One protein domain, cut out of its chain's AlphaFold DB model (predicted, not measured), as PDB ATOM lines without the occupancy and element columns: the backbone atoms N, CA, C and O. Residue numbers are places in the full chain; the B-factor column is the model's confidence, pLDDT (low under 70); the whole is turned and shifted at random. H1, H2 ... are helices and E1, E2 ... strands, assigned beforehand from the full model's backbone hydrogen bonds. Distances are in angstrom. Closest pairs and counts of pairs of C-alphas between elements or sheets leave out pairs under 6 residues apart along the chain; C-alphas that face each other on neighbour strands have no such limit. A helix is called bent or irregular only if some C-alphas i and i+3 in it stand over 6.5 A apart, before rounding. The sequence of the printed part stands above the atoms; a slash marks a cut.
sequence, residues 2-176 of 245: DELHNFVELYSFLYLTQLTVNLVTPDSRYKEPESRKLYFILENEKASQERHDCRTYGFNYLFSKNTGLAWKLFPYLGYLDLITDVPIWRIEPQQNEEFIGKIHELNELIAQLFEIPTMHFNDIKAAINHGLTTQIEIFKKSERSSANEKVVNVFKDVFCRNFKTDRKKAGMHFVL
ATOM      1  N   ASP A   2     137.254  76.615 125.692       79.56
ATOM      2  CA  ASP A   2     137.325  75.773 126.902       79.56
ATOM      3  C   ASP A   2     137.748  76.521 128.178       79.56
ATOM      4  O   ASP A   2     137.198  76.275 129.247       79.56
ATOM      5  N   GLU A   3     138.669  77.486 128.091       81.69
ATOM      6  CA  GLU A   3     139.088  78.281 129.259       81.69
ATOM      7  C   GLU A   3     137.970  79.168 129.809       81.69
ATOM      8  O   GLU A   3     137.766  79.222 131.020       81.69
ATOM      9  N   LEU A   4     137.195  79.809 128.927       89.56
ATOM     10  CA  LEU A   4     136.031  80.599 129.331       89.56
ATOM     11  C   LEU A   4     134.970  79.710 129.989       89.56
ATOM     12  O   LEU A   4     134.379  80.101 130.991       89.56
ATOM     13  N   HIS A   5     134.750  78.506 129.456       91.62
ATOM     14  CA  HIS A   5     133.839  77.543 130.065       91.62
ATOM     15  C   HIS A   5     134.291  77.155 131.479       91.62
ATOM     16  O   HIS A   5     133.505  77.264 132.419       91.62
ATOM     17  N   ASN A   6     135.568  76.795 131.646       92.00
ATOM     18  CA  ASN A   6     136.152  76.459 132.947       92.00
ATOM     19  C   ASN A   6     136.078  77.633 133.937       92.00
ATOM     20  O   ASN A   6     135.783  77.434 135.113       92.00
ATOM     21  N   PHE A   7     136.302  78.860 133.458       94.44
ATOM     22  CA  PHE A   7     136.181  80.079 134.254       94.44
ATOM     23  C   PHE A   7     134.749  80.292 134.759       94.44
ATOM     24  O   PHE A   7     134.538  80.494 135.956       94.44
ATOM     25  N   VAL A   8     133.757  80.212 133.866       95.75
ATOM     26  CA  VAL A   8     132.343  80.370 134.233       95.75
ATOM     27  C   VAL A   8     131.910  79.265 135.191       95.75
ATOM     28  O   VAL A   8     131.212  79.545 136.166       95.75
ATOM     29  N   GLU A   9     132.342  78.027 134.956       95.56
ATOM     30  CA  GLU A   9     132.025  76.898 135.830       95.56
ATOM     31  C   GLU A   9     132.597  77.099 137.240       95.56
ATOM     32  O   GLU A   9     131.864  76.978 138.226       95.56
ATOM     33  N   LEU A  10     133.875  77.480 137.335       96.62
ATOM     34  CA  LEU A  10     134.546  77.796 138.593       96.62
ATOM     35  C   LEU A  10     133.804  78.890 139.363       96.62
ATOM     36  O   LEU A  10     133.443  78.683 140.520       96.62
ATOM     37  N   TYR A  11     133.553  80.043 138.742       96.81
ATOM     38  CA  TYR A  11     132.939  81.165 139.453       96.81
ATOM     39  C   TYR A  11     131.455  80.947 139.752       96.81
ATOM     40  O   TYR A  11     130.983  81.435 140.775       96.81
ATOM     41  N   SER A  12     130.736  80.150 138.955       97.75
ATOM     42  CA  SER A  12     129.369  79.724 139.299       97.75
ATOM     43  C   SER A  12     129.363  78.849 140.555       97.75
ATOM     44  O   SER A  12     128.571  79.065 141.474       97.75
ATOM     45  N   PHE A  13     130.280  77.882 140.625       97.88
ATOM     46  CA  PHE A  13     130.447  77.023 141.791       97.88
ATOM     47  C   PHE A  13     130.873  77.814 143.039       97.88
ATOM     48  O   PHE A  13     130.251  77.683 144.099       97.88
ATOM     49  N   LEU A  14     131.900  78.660 142.924       97.94
ATOM     50  CA  LEU A  14     132.387  79.477 144.037       97.94
ATOM     51  C   LEU A  14     131.311  80.449 144.521       97.94
ATOM     52  O   LEU A  14     131.081  80.534 145.723       97.94
ATOM     53  N   TYR A  15     130.587  81.103 143.611       97.94
ATOM     54  CA  TYR A  15     129.499  82.004 143.981       97.94
ATOM     55  C   TYR A  15     128.426  81.287 144.803       97.94
ATOM     56  O   TYR A  15     128.117  81.717 145.912       97.94
ATOM     57  N   LEU A  16     127.893  80.163 144.311       98.25
ATOM     58  CA  LEU A  16     126.823  79.447 145.008       98.25
ATOM     59  C   LEU A  16     127.281  78.910 146.367       98.25
ATOM     60  O   LEU A  16     126.543  78.977 147.354       98.25
ATOM     61  N   THR A  17     128.502  78.381 146.444       98.25
ATOM     62  CA  THR A  17     129.033  77.843 147.700       98.25
ATOM     63  C   THR A  17     129.314  78.949 148.717       98.25
ATOM     64  O   THR A  17     128.870  78.836 149.860       98.25
ATOM     65  N   GLN A  18     129.938  80.056 148.312       98.06
ATOM     66  CA  GLN A  18     130.214  81.197 149.190       98.06
ATOM     67  C   GLN A  18     128.940  81.940 149.607       98.06
ATOM     68  O   GLN A  18     128.820  82.313 150.777       98.06
ATOM     69  N   LEU A  19     127.959  82.082 148.710       97.62
ATOM     70  CA  LEU A  19     126.624  82.586 149.041       97.62
ATOM     71  C   LEU A  19     125.975  81.714 150.118       97.62
ATOM     72  O   LEU A  19     125.493  82.229 151.122       97.62
ATOM     73  N   THR A  20     126.017  80.389 149.945       98.25
ATOM     74  CA  THR A  20     125.447  79.447 150.915       98.25
ATOM     75  C   THR A  20     126.083  79.612 152.287       98.25
ATOM     76  O   THR A  20     125.366  79.746 153.277       98.25
ATOM     77  N   VAL A  21     127.417  79.623 152.373       97.94
ATOM     78  CA  VAL A  21     128.093  79.701 153.676       97.94
ATOM     79  C   VAL A  21     127.864  81.057 154.343       97.94
ATOM     80  O   VAL A  21     127.551  81.082 155.533       97.94
ATOM     81  N   ASN A  22     127.961  82.166 153.600       97.50
ATOM     82  CA  ASN A  22     127.751  83.503 154.164       97.50
ATOM     83  C   ASN A  22     126.302  83.716 154.607       97.50
ATOM     84  O   ASN A  22     126.068  84.192 155.714       97.50
ATOM     85  N   LEU A  23     125.328  83.320 153.784       96.38
ATOM     86  CA  LEU A  23     123.919  83.540 154.087       96.38
ATOM     87  C   LEU A  23     123.407  82.592 155.172       96.38
ATOM     88  O   LEU A  23     122.649  82.988 156.054       96.38
ATOM     89  N   VAL A  24     123.783  81.315 155.131       96.81
ATOM     90  CA  VAL A  24     123.176  80.316 156.017       96.81
ATOM     91  C   VAL A  24     123.809  80.328 157.414       96.81
ATOM     92  O   VAL A  24     123.123  79.996 158.384       96.81
ATOM     93  N   THR A  25     125.055  80.790 157.552       94.06
ATOM     94  CA  THR A  25     125.752  80.892 158.846       94.06
ATOM     95  C   THR A  25     125.311  82.143 159.623       94.06
ATOM     96  O   THR A  25     125.547  83.254 159.144       94.06
ATOM     97  N   PRO A  26     124.715  82.010 160.829       89.00
ATOM     98  CA  PRO A  26     124.189  83.150 161.592       89.00
ATOM     99  C   PRO A  26     125.196  84.284 161.833       89.00
ATOM    100  O   PRO A  26     124.860  85.446 161.618       89.00
ATOM    101  N   ASP A  27     126.442  83.954 162.189       85.62
ATOM    102  CA  ASP A  27     127.488  84.945 162.498       85.62
ATOM    103  C   ASP A  27     127.965  85.746 161.276       85.62
ATOM    104  O   ASP A  27     128.576  86.809 161.422       85.62
ATOM    105  N   SER A  28     127.727  85.215 160.074       92.25
ATOM    106  CA  SER A  28     128.168  85.794 158.797       92.25
ATOM    107  C   SER A  28     127.047  86.540 158.075       92.25
ATOM    108  O   SER A  28     127.311  87.540 157.420       92.25
ATOM    109  N   ARG A  29     125.796  86.095 158.239       93.44
ATOM    110  CA  ARG A  29     124.618  86.560 157.493       93.44
ATOM    111  C   ARG A  29     124.418  88.078 157.477       93.44
ATOM    112  O   ARG A  29     123.958  88.623 156.482       93.44
ATOM    113  N   TYR A  30     124.714  88.737 158.594       92.69
ATOM    114  CA  TYR A  30     124.466  90.168 158.802       92.69
ATOM    115  C   TYR A  30     125.734  91.020 158.682       92.69
ATOM    116  O   TYR A  30     125.790  92.119 159.230       92.69
ATOM    117  N   LYS A  31     126.770  90.496 158.024       93.25
ATOM    118  CA  LYS A  31     128.018  91.200 157.721       93.25
ATOM    119  C   LYS A  31     128.229  91.202 156.215       93.25
ATOM    120  O   LYS A  31     127.682  90.348 155.517       93.25
ATOM    121  N   GLU A  32     129.032  92.144 155.732       94.62
ATOM    122  CA  GLU A  32     129.493  92.102 154.349       94.62
ATOM    123  C   GLU A  32     130.151  90.734 154.061       94.62
ATOM    124  O   GLU A  32     130.884  90.225 154.918       94.62
ATOM    125  N   PRO A  33     129.849  90.081 152.920       95.38
ATOM    126  CA  PRO A  33     130.377  88.768 152.608       95.38
ATOM    127  C   PRO A  33     131.884  88.786 152.550       95.38
ATOM    128  O   PRO A  33     132.502  89.568 151.834       95.38
ATOM    129  N   GLU A  34     132.457  87.822 153.244       95.94
ATOM    130  CA  GLU A  34     133.875  87.541 153.197       95.94
ATOM    131  C   GLU A  34     134.060  86.132 152.663       95.94
ATOM    132  O   GLU A  34     133.135  85.309 152.655       95.94
ATOM    133  N   SER A  35     135.280  85.830 152.247       97.62
ATOM    134  CA  SER A  35     135.615  84.481 151.839       97.62
ATOM    135  C   SER A  35     135.520  83.516 153.032       97.62
ATOM    136  O   SER A  35     136.149  83.714 154.076       97.62
ATOM    137  N   ARG A  36     134.720  82.455 152.893       97.38
ATOM    138  CA  ARG A  36     134.444  81.452 153.932       97.38
ATOM    139  C   ARG A  36     135.011  80.089 153.585       97.38
ATOM    140  O   ARG A  36     134.818  79.589 152.482       97.38
ATOM    141  N   LYS A  37     135.613  79.454 154.592       97.12
ATOM    142  CA  LYS A  37     136.327  78.179 154.482       97.12
ATOM    143  C   LYS A  37     135.513  77.099 153.770       97.12
ATOM    144  O   LYS A  37     134.478  76.665 154.272       97.12
ATOM    145  N   LEU A  38     136.065  76.604 152.669       98.00
ATOM    146  CA  LEU A  38     135.706  75.340 152.038       98.00
ATOM    147  C   LEU A  38     136.979  74.594 151.669       98.00
ATOM    148  O   LEU A  38     137.826  75.128 150.955       98.00
ATOM    149  N   TYR A  39     137.131  73.381 152.188       98.25
ATOM    150  CA  TYR A  39     138.369  72.623 152.036       98.25
ATOM    151  C   TYR A  39     138.319  71.693 150.829       98.25
ATOM    152  O   TYR A  39     137.396  70.887 150.683       98.25
ATOM    153  N   PHE A  40     139.357  71.797 150.000       98.25
ATOM    154  CA  PHE A  40     139.552  71.017 148.787       98.25
ATOM    155  C   PHE A  40     140.779  70.124 148.925       98.25
ATOM    156  O   PHE A  40     141.770  70.489 149.557       98.25
ATOM    157  N   ILE A  41     140.712  68.969 148.268       97.62
ATOM    158  CA  ILE A  41     141.883  68.139 147.977       97.62
ATOM    159  C   ILE A  41     142.195  68.213 146.479       97.62
ATOM    160  O   ILE A  41     141.317  68.506 145.672       97.62
ATOM    161  N   LEU A  42     143.421  67.920 146.076       97.12
ATOM    162  CA  LEU A  42     143.792  67.796 144.670       97.12
ATOM    163  C   LEU A  42     143.444  66.400 144.138       97.12
ATOM    164  O   LEU A  42     143.360  65.421 144.885       97.12
ATOM    165  N   GLU A  43     143.232  66.285 142.828       94.25
ATOM    166  CA  GLU A  43     142.759  65.042 142.201       94.25
ATOM    167  C   GLU A  43     143.663  63.822 142.461       94.25
ATOM    168  O   GLU A  43     143.155  62.719 142.695       94.25
ATOM    169  N   ASN A  44     144.979  64.037 142.547       88.62
ATOM    170  CA  ASN A  44     145.981  62.991 142.769       88.62
ATOM    171  C   ASN A  44     146.275  62.717 144.258       88.62
ATOM    172  O   ASN A  44     147.121  61.883 144.583       88.62
ATOM    173  N   GLU A  45     145.584  63.387 145.184       91.69
ATOM    174  CA  GLU A  45     145.751  63.150 146.617       91.69
ATOM    175  C   GLU A  45     144.972  61.927 147.117       91.69
ATOM    176  O   GLU A  45     143.851  61.630 146.691       91.69
ATOM    177  N   LYS A  46     145.536  61.254 148.126       88.25
ATOM    178  CA  LYS A  46     144.787  60.283 148.929       88.25
ATOM    179  C   LYS A  46     143.837  61.029 149.868       88.25
ATOM    180  O   LYS A  46     144.267  61.810 150.717       88.25
ATOM    181  N   ALA A  47     142.546  60.744 149.749       89.81
ATOM    182  CA  ALA A  47     141.555  61.183 150.724       89.81
ATOM    183  C   ALA A  47     141.626  60.327 151.999       89.81
ATOM    184  O   ALA A  47     141.986  59.151 151.949       89.81
ATOM    185  N   SER A  48     141.270  60.913 153.142       88.50
ATOM    186  CA  SER A  48     141.220  60.217 154.431       88.50
ATOM    187  C   SER A  48     140.161  60.845 155.332       88.50
ATOM    188  O   SER A  48     139.999  62.063 155.336       88.50
ATOM    189  N   GLN A  49     139.496  60.012 156.138       84.19
ATOM    190  CA  GLN A  49     138.554  60.454 157.174       84.19
ATOM    191  C   GLN A  49     139.234  61.238 158.309       84.19
ATOM    192  O   GLN A  49     138.576  61.967 159.045       84.19
ATOM    193  N   GLU A  50     140.556  61.118 158.444       88.12
ATOM    194  CA  GLU A  50     141.350  61.826 159.456       88.12
ATOM    195  C   GLU A  50     141.605  63.295 159.093       88.12
ATOM    196  O   GLU A  50     142.114  64.059 159.913       88.12
ATOM    197  N   ARG A  51     141.273  63.720 157.864       91.69
ATOM    198  CA  ARG A  51     141.414  65.118 157.432       91.69
ATOM    199  C   ARG A  51     140.291  65.950 158.046       91.69
ATOM    200  O   ARG A  51     139.256  66.174 157.419       91.69
ATOM    201  N   HIS A  52     140.502  66.373 159.293       93.31
ATOM    202  CA  HIS A  52     139.509  67.079 160.103       93.31
ATOM    203  C   HIS A  52     138.861  68.247 159.350       93.31
ATOM    204  O   HIS A  52     137.639  68.298 159.258       93.31
ATOM    205  N   ASP A  53     139.662  69.125 158.749       96.19
ATOM    206  CA  ASP A  53     139.153  70.305 158.049       96.19
ATOM    207  C   ASP A  53     138.282  69.957 156.834       96.19
ATOM    208  O   ASP A  53     137.208  70.532 156.653       96.19
ATOM    209  N   CYS A  54     138.687  68.954 156.045       94.44
ATOM    210  CA  CYS A  54     137.898  68.441 154.918       94.44
ATOM    211  C   CYS A  54     136.563  67.833 155.377       94.44
ATOM    212  O   CYS A  54     135.576  67.860 154.647       94.44
ATOM    213  N   ARG A  55     136.507  67.283 156.592       92.50
ATOM    214  CA  ARG A  55     135.272  66.737 157.163       92.50
ATOM    215  C   ARG A  55     134.363  67.836 157.712       92.50
ATOM    216  O   ARG A  55     133.152  67.757 157.527       92.50
ATOM    217  N   THR A  56     134.940  68.834 158.375       94.56
ATOM    218  CA  THR A  56     134.196  69.909 159.043       94.56
ATOM    219  C   THR A  56     133.669  70.939 158.043       94.56
ATOM    220  O   THR A  56     132.514  71.341 158.142       94.56
ATOM    221  N   TYR A  57     134.483  71.316 157.053       97.19
ATOM    222  CA  TYR A  57     134.202  72.388 156.092       97.19
ATOM    223  C   TYR A  57     134.369  71.920 154.631       97.19
ATOM    224  O   TYR A  57     134.744  72.702 153.763       97.19
ATOM    225  N   GLY A  58     134.152  70.634 154.337       96.44
ATOM    226  CA  GLY A  58     134.193  70.094 152.967       96.44
ATOM    227  C   GLY A  58     132.813  69.750 152.410       96.44
ATOM    228  O   GLY A  58     131.821  70.400 152.721       96.44
ATOM    229  N   PHE A  59     132.716  68.704 151.587       97.50
ATOM    230  CA  PHE A  59     131.492  68.389 150.832       97.50
ATOM    231  C   PHE A  59     130.234  68.261 151.709       97.50
ATOM    232  O   PHE A  59     129.188  68.845 151.415       97.50
ATOM    233  N   ASN A  60     130.337  67.528 152.819       96.50
ATOM    234  CA  ASN A  60     129.204  67.284 153.714       96.50
ATOM    235  C   ASN A  60     128.760  68.535 154.484       96.50
ATOM    236  O   ASN A  60     127.599  68.599 154.881       96.50
ATOM    237  N   TYR A  61     129.635  69.531 154.650       97.44
ATOM    238  CA  TYR A  61     129.269  70.814 155.253       97.44
ATOM    239  C   TYR A  61     128.144  71.491 154.458       97.44
ATOM    240  O   TYR A  61     127.193  72.017 155.034       97.44
ATOM    241  N   LEU A  62     128.188  71.390 153.126       97.88
ATOM    242  CA  LEU A  62     127.145  71.929 152.255       97.88
ATOM    243  C   LEU A  62     126.017  70.933 151.981       97.88
ATOM    244  O   LEU A  62     124.852  71.321 152.023       97.88
ATOM    245  N   PHE A  63     126.341  69.661 151.729       98.00
ATOM    246  CA  PHE A  63     125.401  68.724 151.099       98.00
ATOM    247  C   PHE A  63     124.998  67.517 151.952       98.00
ATOM    248  O   PHE A  63     124.284  66.643 151.457       98.00
ATOM    249  N   SER A  64     125.406  67.446 153.224       95.94
ATOM    250  CA  SER A  64     124.874  66.433 154.145       95.94
ATOM    251  C   SER A  64     123.344  66.475 154.143       95.94
ATOM    252  O   SER A  64     122.750  67.549 154.234       95.94
ATOM    253  N   LYS A  65     122.693  65.309 154.063       90.81
ATOM    254  CA  LYS A  65     121.228  65.205 153.964       90.81
ATOM    255  C   LYS A  65     120.498  65.884 155.130       90.81
ATOM    256  O   LYS A  65     119.454  66.485 154.927       90.81
ATOM    257  N   ASN A  66     121.055  65.792 156.336       88.25
ATOM    258  CA  ASN A  66     120.374  66.240 157.556       88.25
ATOM    259  C   ASN A  66     120.867  67.605 158.054       88.25
ATOM    260  O   ASN A  66     120.138  68.316 158.737       88.25
ATOM    261  N   THR A  67     122.120  67.952 157.755       92.19
ATOM    262  CA  THR A  67     122.806  69.108 158.356       92.19
ATOM    263  C   THR A  67     123.439  70.043 157.336       92.19
ATOM    264  O   THR A  67     123.943  71.096 157.723       92.19
ATOM    265  N   GLY A  68     123.423  69.680 156.051       96.88
ATOM    266  CA  GLY A  68     124.049  70.458 154.992       96.88
ATOM    267  C   GLY A  68     123.410  71.835 154.852       96.88
ATOM    268  O   GLY A  68     122.184  71.973 154.875       96.88
ATOM    269  N   LEU A  69     124.241  72.863 154.694       97.88
ATOM    270  CA  LEU A  69     123.765  74.241 154.581       97.88
ATOM    271  C   LEU A  69     122.914  74.487 153.326       97.88
ATOM    272  O   LEU A  69     122.001  75.311 153.372       97.88
ATOM    273  N   ALA A  70     123.158  73.755 152.232       97.88
ATOM    274  CA  ALA A  70     122.467  73.957 150.955       97.88
ATOM    275  C   ALA A  70     120.942  73.791 151.069       97.88
ATOM    276  O   ALA A  70     120.197  74.484 150.383       97.88
ATOM    277  N   TRP A  71     120.470  72.947 151.992       97.25
ATOM    278  CA  TRP A  71     119.042  72.724 152.246       97.25
ATOM    279  C   TRP A  71     118.308  73.951 152.788       97.25
ATOM    280  O   TRP A  71     117.082  74.007 152.722       97.25
ATOM    281  N   LYS A  72     119.038  74.923 153.339       97.75
ATOM    282  CA  LYS A  72     118.476  76.156 153.898       97.75
ATOM    283  C   LYS A  72     118.510  77.310 152.899       97.75
ATOM    284  O   LYS A  72     117.756  78.258 153.069       97.75
ATOM    285  N   LEU A  73     119.349  77.227 151.861       97.44
ATOM    286  CA  LEU A  73     119.589  78.332 150.935       97.44
ATOM    287  C   LEU A  73     118.311  78.774 150.220       97.44
ATOM    288  O   LEU A  73     117.950  79.942 150.285       97.44
ATOM    289  N   PHE A  74     117.628  77.850 149.546       97.06
ATOM    290  CA  PHE A  74     116.455  78.190 148.743       97.06
ATOM    291  C   PHE A  74     115.274  78.710 149.585       97.06
ATOM    292  O   PHE A  74     114.760  79.777 149.251       97.06
ATOM    293  N   PRO A  75     114.895  78.069 150.715       97.00
ATOM    294  CA  PRO A  75     113.893  78.631 151.622       97.00
ATOM    295  C   PRO A  75     114.266  80.020 152.150       97.00
ATOM    296  O   PRO A  75     113.404  80.884 152.271       97.00
ATOM    297  N   TYR A  76     115.550  80.246 152.453       97.12
ATOM    298  CA  TYR A  76     116.016  81.546 152.927       97.12
ATOM    299  C   TYR A  76     115.879  82.610 151.850       97.12
ATOM    300  O   TYR A  76     115.285  83.644 152.119       97.12
ATOM    301  N   LEU A  77     116.386  82.353 150.643       96.44
ATOM    302  CA  LEU A  77     116.286  83.304 149.539       96.44
ATOM    303  C   LEU A  77     114.828  83.657 149.240       96.44
ATOM    304  O   LEU A  77     114.518  84.835 149.156       96.44
ATOM    305  N   GLY A  78     113.932  82.666 149.183       95.62
ATOM    306  CA  GLY A  78     112.512  82.914 148.924       95.62
ATOM    307  C   GLY A  78     111.829  83.794 149.975       95.62
ATOM    308  O   GLY A  78     110.949  84.566 149.629       95.62
ATOM    309  N   TYR A  79     112.231  83.714 151.245       96.56
ATOM    310  CA  TYR A  79     111.714  84.617 152.281       96.56
ATOM    311  C   TYR A  79     112.387  85.986 152.266       96.56
ATOM    312  O   TYR A  79     111.720  86.994 152.473       96.56
ATOM    313  N   LEU A  80     113.696  86.035 152.020       95.38
ATOM    314  CA  LEU A  80     114.434  87.295 151.977       95.38
ATOM    315  C   LEU A  80     113.966  88.194 150.826       95.38
ATOM    316  O   LEU A  80     113.825  89.395 151.029       95.38
ATOM    317  N   ASP A  81     113.641  87.592 149.684       94.69
ATOM    318  CA  ASP A  81     113.080  88.264 148.504       94.69
ATOM    319  C   ASP A  81     111.716  88.926 148.785       94.69
ATOM    320  O   ASP A  81     111.337  89.886 148.128       94.69
ATOM    321  N   LEU A  82     110.980  88.456 149.802       94.38
ATOM    322  CA  LEU A  82     109.700  89.049 150.211       94.38
ATOM    323  C   LEU A  82     109.856  90.228 151.174       94.38
ATOM    324  O   LEU A  82     108.918  91.009 151.326       94.38
ATOM    325  N   ILE A  83     110.993  90.337 151.868       91.62
ATOM    326  CA  ILE A  83     111.192  91.377 152.885       91.62
ATOM    327  C   ILE A  83     112.058  92.527 152.387       91.62
ATOM    328  O   ILE A  83     111.946  93.622 152.928       91.62
ATOM    329  N   THR A  84     112.951  92.318 151.414       89.94
ATOM    330  CA  THR A  84     113.882  93.369 150.992       89.94
ATOM    331  C   THR A  84     114.489  93.134 149.610       89.94
ATOM    332  O   THR A  84     114.839  92.012 149.258       89.94
ATOM    333  N   ASP A  85     114.715  94.228 148.879       89.50
ATOM    334  CA  ASP A  85     115.478  94.240 147.623       89.50
ATOM    335  C   ASP A  85     116.994  94.417 147.843       89.50
ATOM    336  O   ASP A  85     117.787  94.339 146.901       89.50
ATOM    337  N   VAL A  86     117.429  94.703 149.080       90.19
ATOM    338  CA  VAL A  86     118.845  94.915 149.416       90.19
ATOM    339  C   VAL A  86     119.398  93.767 150.261       90.19
ATOM    340  O   VAL A  86     118.671  93.152 151.033       90.19
ATOM    341  N   PRO A  87     120.707  93.465 150.193       90.50
ATOM    342  CA  PRO A  87     121.292  92.469 151.080       90.50
ATOM    343  C   PRO A  87     121.053  92.814 152.552       90.50
ATOM    344  O   PRO A  87     121.277  93.945 152.974       90.50
ATOM    345  N   ILE A  88     120.674  91.823 153.357       91.00
ATOM    346  CA  ILE A  88     120.280  92.030 154.761       91.00
ATOM    347  C   ILE A  88     121.372  92.606 155.674       91.00
ATOM    348  O   ILE A  88     121.058  93.137 156.735       91.00
ATOM    349  N   TRP A  89     122.648  92.540 155.286       90.44
ATOM    350  CA  TRP A  89     123.736  93.227 155.995       90.44
ATOM    351  C   TRP A  89     123.810  94.736 155.702       90.44
ATOM    352  O   TRP A  89     124.602  95.426 156.334       90.44
ATOM    353  N   ARG A  90     123.024  95.247 154.744       90.62
ATOM    354  CA  ARG A  90     122.912  96.677 154.391       90.62
ATOM    355  C   ARG A  90     121.632  97.334 154.909       90.62
ATOM    356  O   ARG A  90     121.375  98.481 154.569       90.62
ATOM    357  N   ILE A  91     120.807  96.620 155.674       85.56
ATOM    358  CA  ILE A  91     119.595  97.213 156.243       85.56
ATOM    359  C   ILE A  91     120.008  98.195 157.342       85.56
ATOM    360  O   ILE A  91     120.671  97.814 158.310       85.56
ATOM    361  N   GLU A  92     119.628  99.460 157.173       72.12
ATOM    362  CA  GLU A  92     120.038 100.555 158.050       72.12
ATOM    363  C   GLU A  92     119.238 100.563 159.365       72.12
ATOM    364  O   GLU A  92     118.018 100.373 159.346       72.12
ATOM    365  N   PRO A  93     119.860 100.885 160.518       65.75
ATOM    366  CA  PRO A  93     119.169 100.921 161.810       65.75
ATOM    367  C   PRO A  93     117.976 101.881 161.867       65.75
ATOM    368  O   PRO A  93     117.057 101.660 162.643       65.75
ATOM    369  N   GLN A  94     117.966 102.947 161.062       59.84
ATOM    370  CA  GLN A  94     116.877 103.934 161.054       59.84
ATOM    371  C   GLN A  94     115.601 103.419 160.372       59.84
ATOM    372  O   GLN A  94     114.535 103.995 160.556       59.84
ATOM    373  N   GLN A  95     115.692 102.318 159.621       63.66
ATOM    374  CA  GLN A  95     114.533 101.644 159.039       63.66
ATOM    375  C   GLN A  95     113.870 100.676 160.036       63.66
ATOM    376  O   GLN A  95     112.836 100.105 159.708       63.66
ATOM    377  N   ASN A  96     114.425 100.491 161.247       69.50
ATOM    378  CA  ASN A  96     114.073  99.379 162.136       69.50
ATOM    379  C   ASN A  96     112.586  99.269 162.468       69.50
ATOM    380  O   ASN A  96     112.045  98.188 162.310       69.50
ATOM    381  N   GLU A  97     111.920 100.318 162.956       80.19
ATOM    382  CA  GLU A  97     110.572 100.143 163.526       80.19
ATOM    383  C   GLU A  97     109.521  99.799 162.464       80.19
ATOM    384  O   GLU A  97     108.811  98.801 162.596       80.19
ATOM    385  N   GLU A  98     109.464 100.566 161.370       84.06
ATOM    386  CA  GLU A  98     108.553 100.281 160.252       84.06
ATOM    387  C   GLU A  98     108.899  98.940 159.583       84.06
ATOM    388  O   GLU A  98     108.014  98.155 159.238       84.06
ATOM    389  N   PHE A  99     110.191  98.643 159.424       86.56
ATOM    390  CA  PHE A  99     110.643  97.416 158.778       86.56
ATOM    391  C   PHE A  99     110.401  96.166 159.634       86.56
ATOM    392  O   PHE A  99     109.960  95.142 159.115       86.56
ATOM    393  N   ILE A 100     110.615  96.251 160.951       89.38
ATOM    394  CA  ILE A 100     110.239  95.203 161.908       89.38
ATOM    395  C   ILE A 100     108.725  94.976 161.851       89.38
ATOM    396  O   ILE A 100     108.296  93.824 161.834       89.38
ATOM    397  N   GLY A 101     107.925  96.045 161.747       90.19
ATOM    398  CA  GLY A 101     106.480  95.952 161.526       90.19
ATOM    399  C   GLY A 101     106.122  95.119 160.291       90.19
ATOM    400  O   GLY A 101     105.363  94.159 160.408       90.19
ATOM    401  N   LYS A 102     106.744  95.406 159.138       90.81
ATOM    402  CA  LYS A 102     106.553  94.639 157.889       90.81
ATOM    403  C   LYS A 102     106.976  93.173 158.023       90.81
ATOM    404  O   LYS A 102     106.281  92.280 157.542       90.81
ATOM    405  N   ILE A 103     108.099  92.904 158.696       93.12
ATOM    406  CA  ILE A 103     108.554  91.530 158.958       93.12
ATOM    407  C   ILE A 103     107.557  90.790 159.856       93.12
ATOM    408  O   ILE A 103     107.277  89.616 159.614       93.12
ATOM    409  N   HIS A 104     107.035  91.446 160.895       92.94
ATOM    410  CA  HIS A 104     106.031  90.853 161.773       92.94
ATOM    411  C   HIS A 104     104.749  90.534 161.020       92.94
ATOM    412  O   HIS A 104     104.308  89.395 161.100       92.94
ATOM    413  N   GLU A 105     104.220  91.476 160.240       94.06
ATOM    414  CA  GLU A 105     103.029  91.258 159.416       94.06
ATOM    415  C   GLU A 105     103.219  90.052 158.483       94.06
ATOM    416  O   GLU A 105     102.401  89.130 158.470       94.06
ATOM    417  N   LEU A 106     104.347  89.986 157.764       95.19
ATOM    418  CA  LEU A 106     104.647  88.845 156.900       95.19
ATOM    419  C   LEU A 106     104.733  87.531 157.694       95.19
ATOM    420  O   LEU A 106     104.163  86.515 157.287       95.19
ATOM    421  N   ASN A 107     105.443  87.533 158.823       94.81
ATOM    422  CA  ASN A 107     105.586  86.352 159.669       94.81
ATOM    423  C   ASN A 107     104.242  85.893 160.248       94.81
ATOM    424  O   ASN A 107     104.026  84.687 160.341       94.81
ATOM    425  N   GLU A 108     103.344  86.811 160.604       94.38
ATOM    426  CA  GLU A 108     101.991  86.508 161.074       94.38
ATOM    427  C   GLU A 108     101.138  85.884 159.975       94.38
ATOM    428  O   GLU A 108     100.510  84.853 160.211       94.38
ATOM    429  N   LEU A 109     101.159  86.447 158.764       94.88
ATOM    430  CA  LEU A 109     100.434  85.892 157.618       94.88
ATOM    431  C   LEU A 109     100.910  84.473 157.289       94.88
ATOM    432  O   LEU A 109     100.101  83.569 157.071       94.88
ATOM    433  N   ILE A 110     102.227  84.252 157.303       93.75
ATOM    434  CA  ILE A 110     102.818  82.923 157.108       93.75
ATOM    435  C   ILE A 110     102.409  81.988 158.253       93.75
ATOM    436  O   ILE A 110     102.004  80.853 158.007       93.75
ATOM    437  N   ALA A 111     102.499  82.446 159.499       92.19
ATOM    438  CA  ALA A 111     102.151  81.653 160.669       92.19
ATOM    439  C   ALA A 111     100.677  81.217 160.644       92.19
ATOM    440  O   ALA A 111     100.392  80.044 160.870       92.19
ATOM    441  N   GLN A 112      99.760  82.114 160.278       92.94
ATOM    442  CA  GLN A 112      98.340  81.804 160.103       92.94
ATOM    443  C   GLN A 112      98.110  80.790 158.977       92.94
ATOM    444  O   GLN A 112      97.395  79.812 159.176       92.94
ATOM    445  N   LEU A 113      98.752  80.980 157.817       93.31
ATOM    446  CA  LEU A 113      98.598  80.091 156.660       93.31
ATOM    447  C   LEU A 113      99.056  78.651 156.938       93.31
ATOM    448  O   LEU A 113      98.526  77.712 156.348       93.31
ATOM    449  N   PHE A 114     100.056  78.479 157.805       91.94
ATOM    450  CA  PHE A 114     100.657  77.179 158.115       91.94
ATOM    451  C   PHE A 114     100.351  76.673 159.531       91.94
ATOM    452  O   PHE A 114     100.949  75.681 159.948       91.94
ATOM    453  N   GLU A 115      99.442  77.335 160.254       91.69
ATOM    454  CA  GLU A 115      99.034  76.984 161.623       91.69
ATOM    455  C   GLU A 115     100.226  76.882 162.604       91.69
ATOM    456  O   GLU A 115     100.335  75.964 163.421       91.69
ATOM    457  N   ILE A 116     101.158  77.834 162.510       89.94
ATOM    458  CA  ILE A 116     102.357  77.940 163.353       89.94
ATOM    459  C   ILE A 116     102.137  79.051 164.396       89.94
ATOM    460  O   ILE A 116     101.502  80.056 164.081       89.94
ATOM    461  N   PRO A 117     102.655  78.929 165.635       87.88
ATOM    462  CA  PRO A 117     102.585  80.012 166.611       87.88
ATOM    463  C   PRO A 117     103.257  81.298 166.116       87.88
ATOM    464  O   PRO A 117     104.368  81.264 165.581       87.88
ATOM    465  N   THR A 118     102.604  82.435 166.343       87.00
ATOM    466  CA  THR A 118     103.187  83.755 166.094       87.00
ATOM    467  C   THR A 118     104.149  84.138 167.215       87.00
ATOM    468  O   THR A 118     103.978  83.765 168.378       87.00
ATOM    469  N   MET A 119     105.191  84.888 166.863       89.44
ATOM    470  CA  MET A 119     106.151  85.431 167.819       89.44
ATOM    471  C   MET A 119     106.620  86.802 167.339       89.44
ATOM    472  O   MET A 119     106.912  86.977 166.155       89.44
ATOM    473  N   HIS A 120     106.711  87.750 168.270       88.06
ATOM    474  CA  HIS A 120     107.182  89.107 168.007       88.06
ATOM    475  C   HIS A 120     108.547  89.337 168.634       88.06
ATOM    476  O   HIS A 120     108.833  88.859 169.734       88.06
ATOM    477  N   PHE A 121     109.374  90.112 167.939       89.44
ATOM    478  CA  PHE A 121     110.726  90.436 168.353       89.44
ATOM    479  C   PHE A 121     110.976  91.934 168.216       89.44
ATOM    480  O   PHE A 121     110.658  92.542 167.203       89.44
ATOM    481  N   ASN A 122     111.627  92.523 169.215       87.06
ATOM    482  CA  ASN A 122     112.030  93.932 169.155       87.06
ATOM    483  C   ASN A 122     113.345  94.135 168.384       87.06
ATOM    484  O   ASN A 122     113.737  95.264 168.111       87.06
ATOM    485  N   ASP A 123     114.045  93.044 168.061       89.44
ATOM    486  CA  ASP A 123     115.285  93.047 167.292       89.44
ATOM    487  C   ASP A 123     115.030  92.518 165.878       89.44
ATOM    488  O   ASP A 123     114.513  91.413 165.688       89.44
ATOM    489  N   ILE A 124     115.451  93.294 164.879       89.19
ATOM    490  CA  ILE A 124     115.315  92.959 163.460       89.19
ATOM    491  C   ILE A 124     115.977  91.627 163.106       89.19
ATOM    492  O   ILE A 124     115.403  90.828 162.364       89.19
ATOM    493  N   LYS A 125     117.165  91.339 163.655       91.56
ATOM    494  CA  LYS A 125     117.881  90.095 163.343       91.56
ATOM    495  C   LYS A 125     117.131  88.898 163.912       91.56
ATOM    496  O   LYS A 125     117.040  87.871 163.244       91.56
ATOM    497  N   ALA A 126     116.571  89.022 165.112       92.19
ATOM    498  CA  ALA A 126     115.724  88.006 165.719       92.19
ATOM    499  C   ALA A 126     114.436  87.779 164.909       92.19
ATOM    500  O   ALA A 126     114.129  86.628 164.595       92.19
ATOM    501  N   ALA A 127     113.755  88.848 164.477       93.12
ATOM    502  CA  ALA A 127     112.554  88.759 163.642       93.12
ATOM    503  C   ALA A 127     112.829  88.056 162.296       93.12
ATOM    504  O   ALA A 127     112.105  87.135 161.904       93.12
ATOM    505  N   ILE A 128     113.922  88.424 161.613       94.00
ATOM    506  CA  ILE A 128     114.357  87.779 160.364       94.00
ATOM    507  C   ILE A 128     114.742  86.317 160.618       94.00
ATOM    508  O   ILE A 128     114.307  85.427 159.892       94.00
ATOM    509  N   ASN A 129     115.540  86.037 161.653       94.81
ATOM    510  CA  ASN A 129     115.968  84.672 161.978       94.81
ATOM    511  C   ASN A 129     114.786  83.751 162.298       94.81
ATOM    512  O   ASN A 129     114.827  82.570 161.938       94.81
ATOM    513  N   HIS A 130     113.749  84.281 162.949       94.44
ATOM    514  CA  HIS A 130     112.513  83.554 163.189       94.44
ATOM    515  C   HIS A 130     111.835  83.188 161.869       94.44
ATOM    516  O   HIS A 130     111.647  82.002 161.614       94.44
ATOM    517  N   GLY A 131     111.586  84.160 160.983       95.50
ATOM    518  CA  GLY A 131     110.979  83.903 159.671       95.50
ATOM    519  C   GLY A 131     111.764  82.889 158.831       95.50
ATOM    520  O   GLY A 131     111.194  81.931 158.304       95.50
ATOM    521  N   LEU A 132     113.096  83.009 158.803       96.31
ATOM    522  CA  LEU A 132     113.987  82.050 158.141       96.31
ATOM    523  C   LEU A 132     113.859  80.630 158.721       96.31
ATOM    524  O   LEU A 132     113.804  79.650 157.976       96.31
ATOM    525  N   THR A 133     113.786  80.500 160.046       95.00
ATOM    526  CA  THR A 133     113.609  79.199 160.713       95.00
ATOM    527  C   THR A 133     112.229  78.611 160.416       95.00
ATOM    528  O   THR A 133     112.131  77.429 160.081       95.00
ATOM    529  N   THR A 134     111.183  79.438 160.446       95.12
ATOM    530  CA  THR A 134     109.814  79.055 160.077       95.12
ATOM    531  C   THR A 134     109.761  78.517 158.650       95.12
ATOM    532  O   THR A 134     109.168  77.462 158.421       95.12
ATOM    533  N   GLN A 135     110.454  79.153 157.695       95.19
ATOM    534  CA  GLN A 135     110.520  78.648 156.319       95.19
ATOM    535  C   GLN A 135     111.120  77.248 156.226       95.19
ATOM    536  O   GLN A 135     110.588  76.401 155.512       95.19
ATOM    537  N   ILE A 136     112.208  76.974 156.951       94.31
ATOM    538  CA  ILE A 136     112.805  75.632 156.953       94.31
ATOM    539  C   ILE A 136     111.773  74.592 157.407       94.31
ATOM    540  O   ILE A 136     111.665  73.526 156.798       94.31
ATOM    541  N   GLU A 137     111.013  74.891 158.458       93.06
ATOM    542  CA  GLU A 137     110.012  73.967 158.992       93.06
ATOM    543  C   GLU A 137     108.827  73.771 158.037       93.06
ATOM    544  O   GLU A 137     108.409  72.631 157.816       93.06
ATOM    545  N   ILE A 138     108.354  74.837 157.382       93.75
ATOM    546  CA  ILE A 138     107.323  74.761 156.332       93.75
ATOM    547  C   ILE A 138     107.783  73.865 155.180       93.75
ATOM    548  O   ILE A 138     107.038  73.002 154.704       93.75
ATOM    549  N   PHE A 139     109.025  74.045 154.729       93.56
ATOM    550  CA  PHE A 139     109.585  73.243 153.649       93.56
ATOM    551  C   PHE A 139     109.701  71.770 154.032       93.56
ATOM    552  O   PHE A 139     109.363  70.918 153.218       93.56
ATOM    553  N   LYS A 140     110.113  71.452 155.264       90.00
ATOM    554  CA  LYS A 140     110.222  70.060 155.732       90.00
ATOM    555  C   LYS A 140     108.872  69.352 155.858       90.00
ATOM    556  O   LYS A 140     108.817  68.145 155.644       90.00
ATOM    557  N   LYS A 141     107.811  70.072 156.238       89.56
ATOM    558  CA  LYS A 141     106.490  69.495 156.556       89.56
ATOM    559  C   LYS A 141     105.504  69.486 155.385       89.56
ATOM    560  O   LYS A 141     104.398  68.985 155.542       89.56
ATOM    561  N   SER A 142     105.874  70.033 154.229       89.94
ATOM    562  CA  SER A 142     104.990  70.126 153.062       89.94
ATOM    563  C   SER A 142     105.621  69.532 151.804       89.94
ATOM    564  O   SER A 142     106.807  69.193 151.770       89.94
ATOM    565  N   GLU A 143     104.843  69.461 150.723       88.81
ATOM    566  CA  GLU A 143     105.314  69.022 149.401       88.81
ATOM    567  C   GLU A 143     106.507  69.847 148.876       88.81
ATOM    568  O   GLU A 143     107.274  69.377 148.028       88.81
ATOM    569  N   ARG A 144     106.731  71.047 149.437       91.50
ATOM    570  CA  ARG A 144     107.880  71.922 149.156       91.50
ATOM    571  C   ARG A 144     109.229  71.268 149.464       91.50
ATOM    572  O   ARG A 144     110.229  71.661 148.862       91.50
ATOM    573  N   SER A 145     109.267  70.245 150.322       93.38
ATOM    574  CA  SER A 145     110.470  69.437 150.570       93.38
ATOM    575  C   SER A 145     111.033  68.866 149.265       93.38
ATOM    576  O   SER A 145     112.226  68.990 148.988       93.38
ATOM    577  N   SER A 146     110.154  68.348 148.399       94.50
ATOM    578  CA  SER A 146     110.542  67.786 147.099       94.50
ATOM    579  C   SER A 146     111.072  68.850 146.131       94.50
ATOM    580  O   SER A 146     112.011  68.600 145.373       94.50
ATOM    581  N   ALA A 147     110.507  70.061 146.166       95.19
ATOM    582  CA  ALA A 147     110.983  71.183 145.363       95.19
ATOM    583  C   ALA A 147     112.383  71.624 145.812       95.19
ATOM    584  O   ALA A 147     113.271  71.800 144.980       95.19
ATOM    585  N   ASN A 148     112.610  71.722 147.124       96.44
ATOM    586  CA  ASN A 148     113.922  72.055 147.671       96.44
ATOM    587  C   ASN A 148     114.962  70.972 147.365       96.44
ATOM    588  O   ASN A 148     116.078  71.290 146.970       96.44
ATOM    589  N   GLU A 149     114.589  69.692 147.450       96.62
ATOM    590  CA  GLU A 149     115.466  68.591 147.047       96.62
ATOM    591  C   GLU A 149     115.903  68.709 145.579       96.62
ATOM    592  O   GLU A 149     117.083  68.528 145.278       96.62
ATOM    593  N   LYS A 150     114.997  69.079 144.662       96.88
ATOM    594  CA  LYS A 150     115.356  69.335 143.255       96.88
ATOM    595  C   LYS A 150     116.372  70.471 143.131       96.88
ATOM    596  O   LYS A 150     117.364  70.306 142.423       96.88
ATOM    597  N   VAL A 151     116.167  71.585 143.837       96.69
ATOM    598  CA  VAL A 151     117.099  72.728 143.823       96.69
ATOM    599  C   VAL A 151     118.472  72.327 144.374       96.69
ATOM    600  O   VAL A 151     119.494  72.574 143.733       96.69
ATOM    601  N   VAL A 152     118.510  71.635 145.517       97.75
ATOM    602  CA  VAL A 152     119.755  71.145 146.126       97.75
ATOM    603  C   VAL A 152     120.465  70.147 145.211       97.75
ATOM    604  O   VAL A 152     121.687  70.200 145.087       97.75
ATOM    605  N   ASN A 153     119.732  69.265 144.529       97.56
ATOM    606  CA  ASN A 153     120.319  68.321 143.580       97.56
ATOM    607  C   ASN A 153     120.870  69.023 142.335       97.56
ATOM    608  O   ASN A 153     121.964  68.676 141.903       97.56
ATOM    609  N   VAL A 154     120.209  70.057 141.804       98.00
ATOM    610  CA  VAL A 154     120.785  70.880 140.723       98.00
ATOM    611  C   VAL A 154     122.090  71.527 141.186       98.00
ATOM    612  O   VAL A 154     123.108  71.406 140.505       98.00
ATOM    613  N   PHE A 155     122.107  72.135 142.374       97.81
ATOM    614  CA  PHE A 155     123.327  72.706 142.941       97.81
ATOM    615  C   PHE A 155     124.443  71.646 143.047       97.81
ATOM    616  O   PHE A 155     125.540  71.811 142.511       97.81
ATOM    617  N   LYS A 156     124.132  70.497 143.646       97.81
ATOM    618  CA  LYS A 156     125.082  69.412 143.903       97.81
ATOM    619  C   LYS A 156     125.565  68.697 142.634       97.81
ATOM    620  O   LYS A 156     126.723  68.283 142.583       97.81
ATOM    621  N   ASP A 157     124.709  68.461 141.643       96.56
ATOM    622  CA  ASP A 157     124.971  67.549 140.512       96.56
ATOM    623  C   ASP A 157     125.246  68.272 139.183       96.56
ATOM    624  O   ASP A 157     125.836  67.689 138.265       96.56
ATOM    625  N   VAL A 158     124.873  69.552 139.087       96.12
ATOM    626  CA  VAL A 158     125.214  70.419 137.953       96.12
ATOM    627  C   VAL A 158     126.397  71.304 138.320       96.12
ATOM    628  O   VAL A 158     127.474  71.125 137.763       96.12
ATOM    629  N   PHE A 159     126.239  72.189 139.304       96.50
ATOM    630  CA  PHE A 159     127.248  73.212 139.596       96.50
ATOM    631  C   PHE A 159     128.484  72.672 140.326       96.50
ATOM    632  O   PHE A 159     129.576  73.194 140.142       96.50
ATOM    633  N   CYS A 160     128.360  71.606 141.123       96.19
ATOM    634  CA  CYS A 160     129.523  70.983 141.774       96.19
ATOM    635  C   CYS A 160     130.131  69.821 140.974       96.19
ATOM    636  O   CYS A 160     131.013  69.136 141.497       96.19
ATOM    637  N   ARG A 161     129.663  69.544 139.750       95.44
ATOM    638  CA  ARG A 161     130.002  68.313 139.014       95.44
ATOM    639  C   ARG A 161     131.505  68.100 138.867       95.44
ATOM    640  O   ARG A 161     131.986  67.018 139.191       95.44
ATOM    641  N   ASN A 162     132.236  69.122 138.425       95.81
ATOM    642  CA  ASN A 162     133.684  69.038 138.227       95.81
ATOM    643  C   ASN A 162     134.512  69.281 139.494       95.81
ATOM    644  O   ASN A 162     135.731  69.123 139.451       95.81
ATOM    645  N   PHE A 163     133.858  69.591 140.616       97.56
ATOM    646  CA  PHE A 163     134.503  69.936 141.881       97.56
ATOM    647  C   PHE A 163     134.274  68.902 142.978       97.56
ATOM    648  O   PHE A 163     134.651  69.147 144.119       97.56
ATOM    649  N   LYS A 164     133.650  67.755 142.683       96.00
ATOM    650  CA  LYS A 164     133.387  66.701 143.669       96.00
ATOM    651  C   LYS A 164     133.875  65.339 143.201       96.00
ATOM    652  O   LYS A 164     133.877  65.026 142.012       96.00
ATOM    653  N   THR A 165     134.250  64.485 144.143       96.12
ATOM    654  CA  THR A 165     134.581  63.086 143.850       96.12
ATOM    655  C   THR A 165     134.236  62.198 145.033       96.12
ATOM    656  O   THR A 165     134.533  62.541 146.179       96.12
ATOM    657  N   ASP A 166     133.658  61.030 144.750       94.81
ATOM    658  CA  ASP A 166     133.492  59.972 145.740       94.81
ATOM    659  C   ASP A 166     134.824  59.237 145.943       94.81
ATOM    660  O   ASP A 166     135.365  58.606 145.030       94.81
ATOM    661  N   ARG A 167     135.373  59.319 147.156       92.69
ATOM    662  CA  ARG A 167     136.624  58.660 147.543       92.69
ATOM    663  C   ARG A 167     136.369  57.369 148.335       92.69
ATOM    664  O   ARG A 167     137.169  56.981 149.192       92.69
ATOM    665  N   LYS A 168     135.271  56.671 148.029       90.69
ATOM    666  CA  LYS A 168     134.868  55.373 148.595       90.69
ATOM    667  C   LYS A 168     134.744  55.445 150.118       90.69
ATOM    668  O   LYS A 168     133.903  56.164 150.641       90.69
ATOM    669  N   LYS A 169     135.617  54.751 150.860       89.19
ATOM    670  CA  LYS A 169     135.623  54.749 152.334       89.19
ATOM    671  C   LYS A 169     135.854  56.144 152.931       89.19
ATOM    672  O   LYS A 169     135.417  56.400 154.049       89.19
ATOM    673  N   ALA A 170     136.518  57.045 152.203       90.50
ATOM    674  CA  ALA A 170     136.681  58.436 152.621       90.50
ATOM    675  C   ALA A 170     135.433  59.299 152.316       90.50
ATOM    676  O   ALA A 170     135.299  60.393 152.848       90.50
ATOM    677  N   GLY A 171     134.482  58.802 151.522       92.38
ATOM    678  CA  GLY A 171     133.271  59.523 151.143       92.38
ATOM    679  C   GLY A 171     133.525  60.670 150.166       92.38
ATOM    680  O   GLY A 171     134.605  60.807 149.582       92.38
ATOM    681  N   MET A 172     132.503  61.502 149.979       95.25
ATOM    682  CA  MET A 172     132.541  62.632 149.053       95.25
ATOM    683  C   MET A 172     133.478  63.738 149.539       95.25
ATOM    684  O   MET A 172     133.421  64.154 150.696       95.25
ATOM    685  N   HIS A 173     134.309  64.236 148.631       96.62
ATOM    686  CA  HIS A 173     135.217  65.357 148.862       96.62
ATOM    687  C   HIS A 173     135.036  66.413 147.781       96.62
ATOM    688  O   HIS A 173     134.717  66.071 146.638       96.62
ATOM    689  N   PHE A 174     135.305  67.671 148.130       98.00
ATOM    690  CA  PHE A 174     135.594  68.666 147.110       98.00
ATOM    691  C   PHE A 174     137.002  68.439 146.564       98.00
ATOM    692  O   PHE A 174     137.950  68.245 147.328       98.00
ATOM    693  N   VAL A 175     137.120  68.410 145.241       97.75
ATOM    694  CA  VAL A 175     138.347  68.065 144.529       97.75
ATOM    695  C   VAL A 175     138.642  69.112 143.468       97.75
ATOM    696  O   VAL A 175     137.773  69.430 142.661       97.75
ATOM    697  N   LEU A 176     139.880  69.605 143.438       97.69
ATOM    698  CA  LEU A 176     140.393  70.409 142.334       97.69
ATOM    699  C   LEU A 176     141.236  69.546 141.398       97.69
ATOM    700  O   LEU A 176     142.196  68.892 141.814       97.69
TER     701      LEU A 176
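This is residues 2 to 176 of the 245 residues of an uncharacterized protein of Gilliamella apicola SCGC AB-598-B02 (UniProt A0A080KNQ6). A small three-stranded sheet makes one end of an elongated run of crossed helices, and H6 and H7, side by side, make the other end. Between them H5 crosses the middle, with H1 and H8 packed on its first half and H7 across it, while short H3 and H4 sit by the sheet. The 175 printed residues hold eight named helices and three named strands, in the order H1 H2 E1 H3 H4 H5 H6 H7 H8 E2 E3; the class is mostly helix, and the mixed sheet has the order E1, E3, E2. The whole is compact, with a radius of gyration of the C-alphas of 18.3 A and spans of 55 by 33 by 33 A.

Start at the sheet: E3 is residues 172 to 176, 12.9 A long, ending at C-alpha 176 (140.393, 70.409, 142.334), with E2 at residues 164 to 166 and E1 at 40 to 42. Find C-alpha 2 at (137.325, 75.773, 126.902); from there H1 runs 32.7 A to residue 24. H2 is residues 26 to 29, H3 52 to 56 and H4 59 to 63. H5, residues 70 to 83, is 20.8 A long and only just irregular, with C-alphas 71 and 74 7.0 A apart. H6, residues 93 to 113, is 29.7 A long and irregular, with C-alphas 94 and 97 7.8 A apart and a kink of 38 degrees near residue 100. H7, residues 124 to 141, spans 26.0 A, and H8, residues 144 to 159, 21.6 A.

In the sheet, look for N 165 and O 173, 3.0 A apart, in the antiparallel hairpin of E2 and E3, and for N 176 and O 41, 2.9 A apart, between parallel E1 and E3. H3 and H4 only graze this sheet. H1, with residues 9 to 16, touches H8, closest at C-alphas 13 and 159, 5.4 A, at a steep tilt of 39 degrees, opposite ways. H5 touches H1, about perpendicular at 74 degrees, with C-alphas 20 and 73 closest at 6.0 A. H5 touches H8 at C-alphas 70 and 152, 6.2 A, and H7 at C-alphas 76 and 132, 5.6 A. H7 touches H6 at C-alphas 124 and 100, 5.8 A, at a shallow tilt of 22 degrees, the same way. H1 and H2 touch only at the corner, with C-alphas 23 and 29 closest at 4.6 A. Every O i to N i+4 pair is within hydrogen-bond range in H1, H3, H4, H7 and H8, against 7 of 10 in H5 and 15 of 17 in H6; H2 is too short for one.

The two C-alphas farthest apart, those of Asn 44 and Glu 98, are 55.7 A apart. The printed part has no cut, and no link is long. Mean pLDDT of the printed part is 92.9; residues 93 to 96, in H6, are under 70.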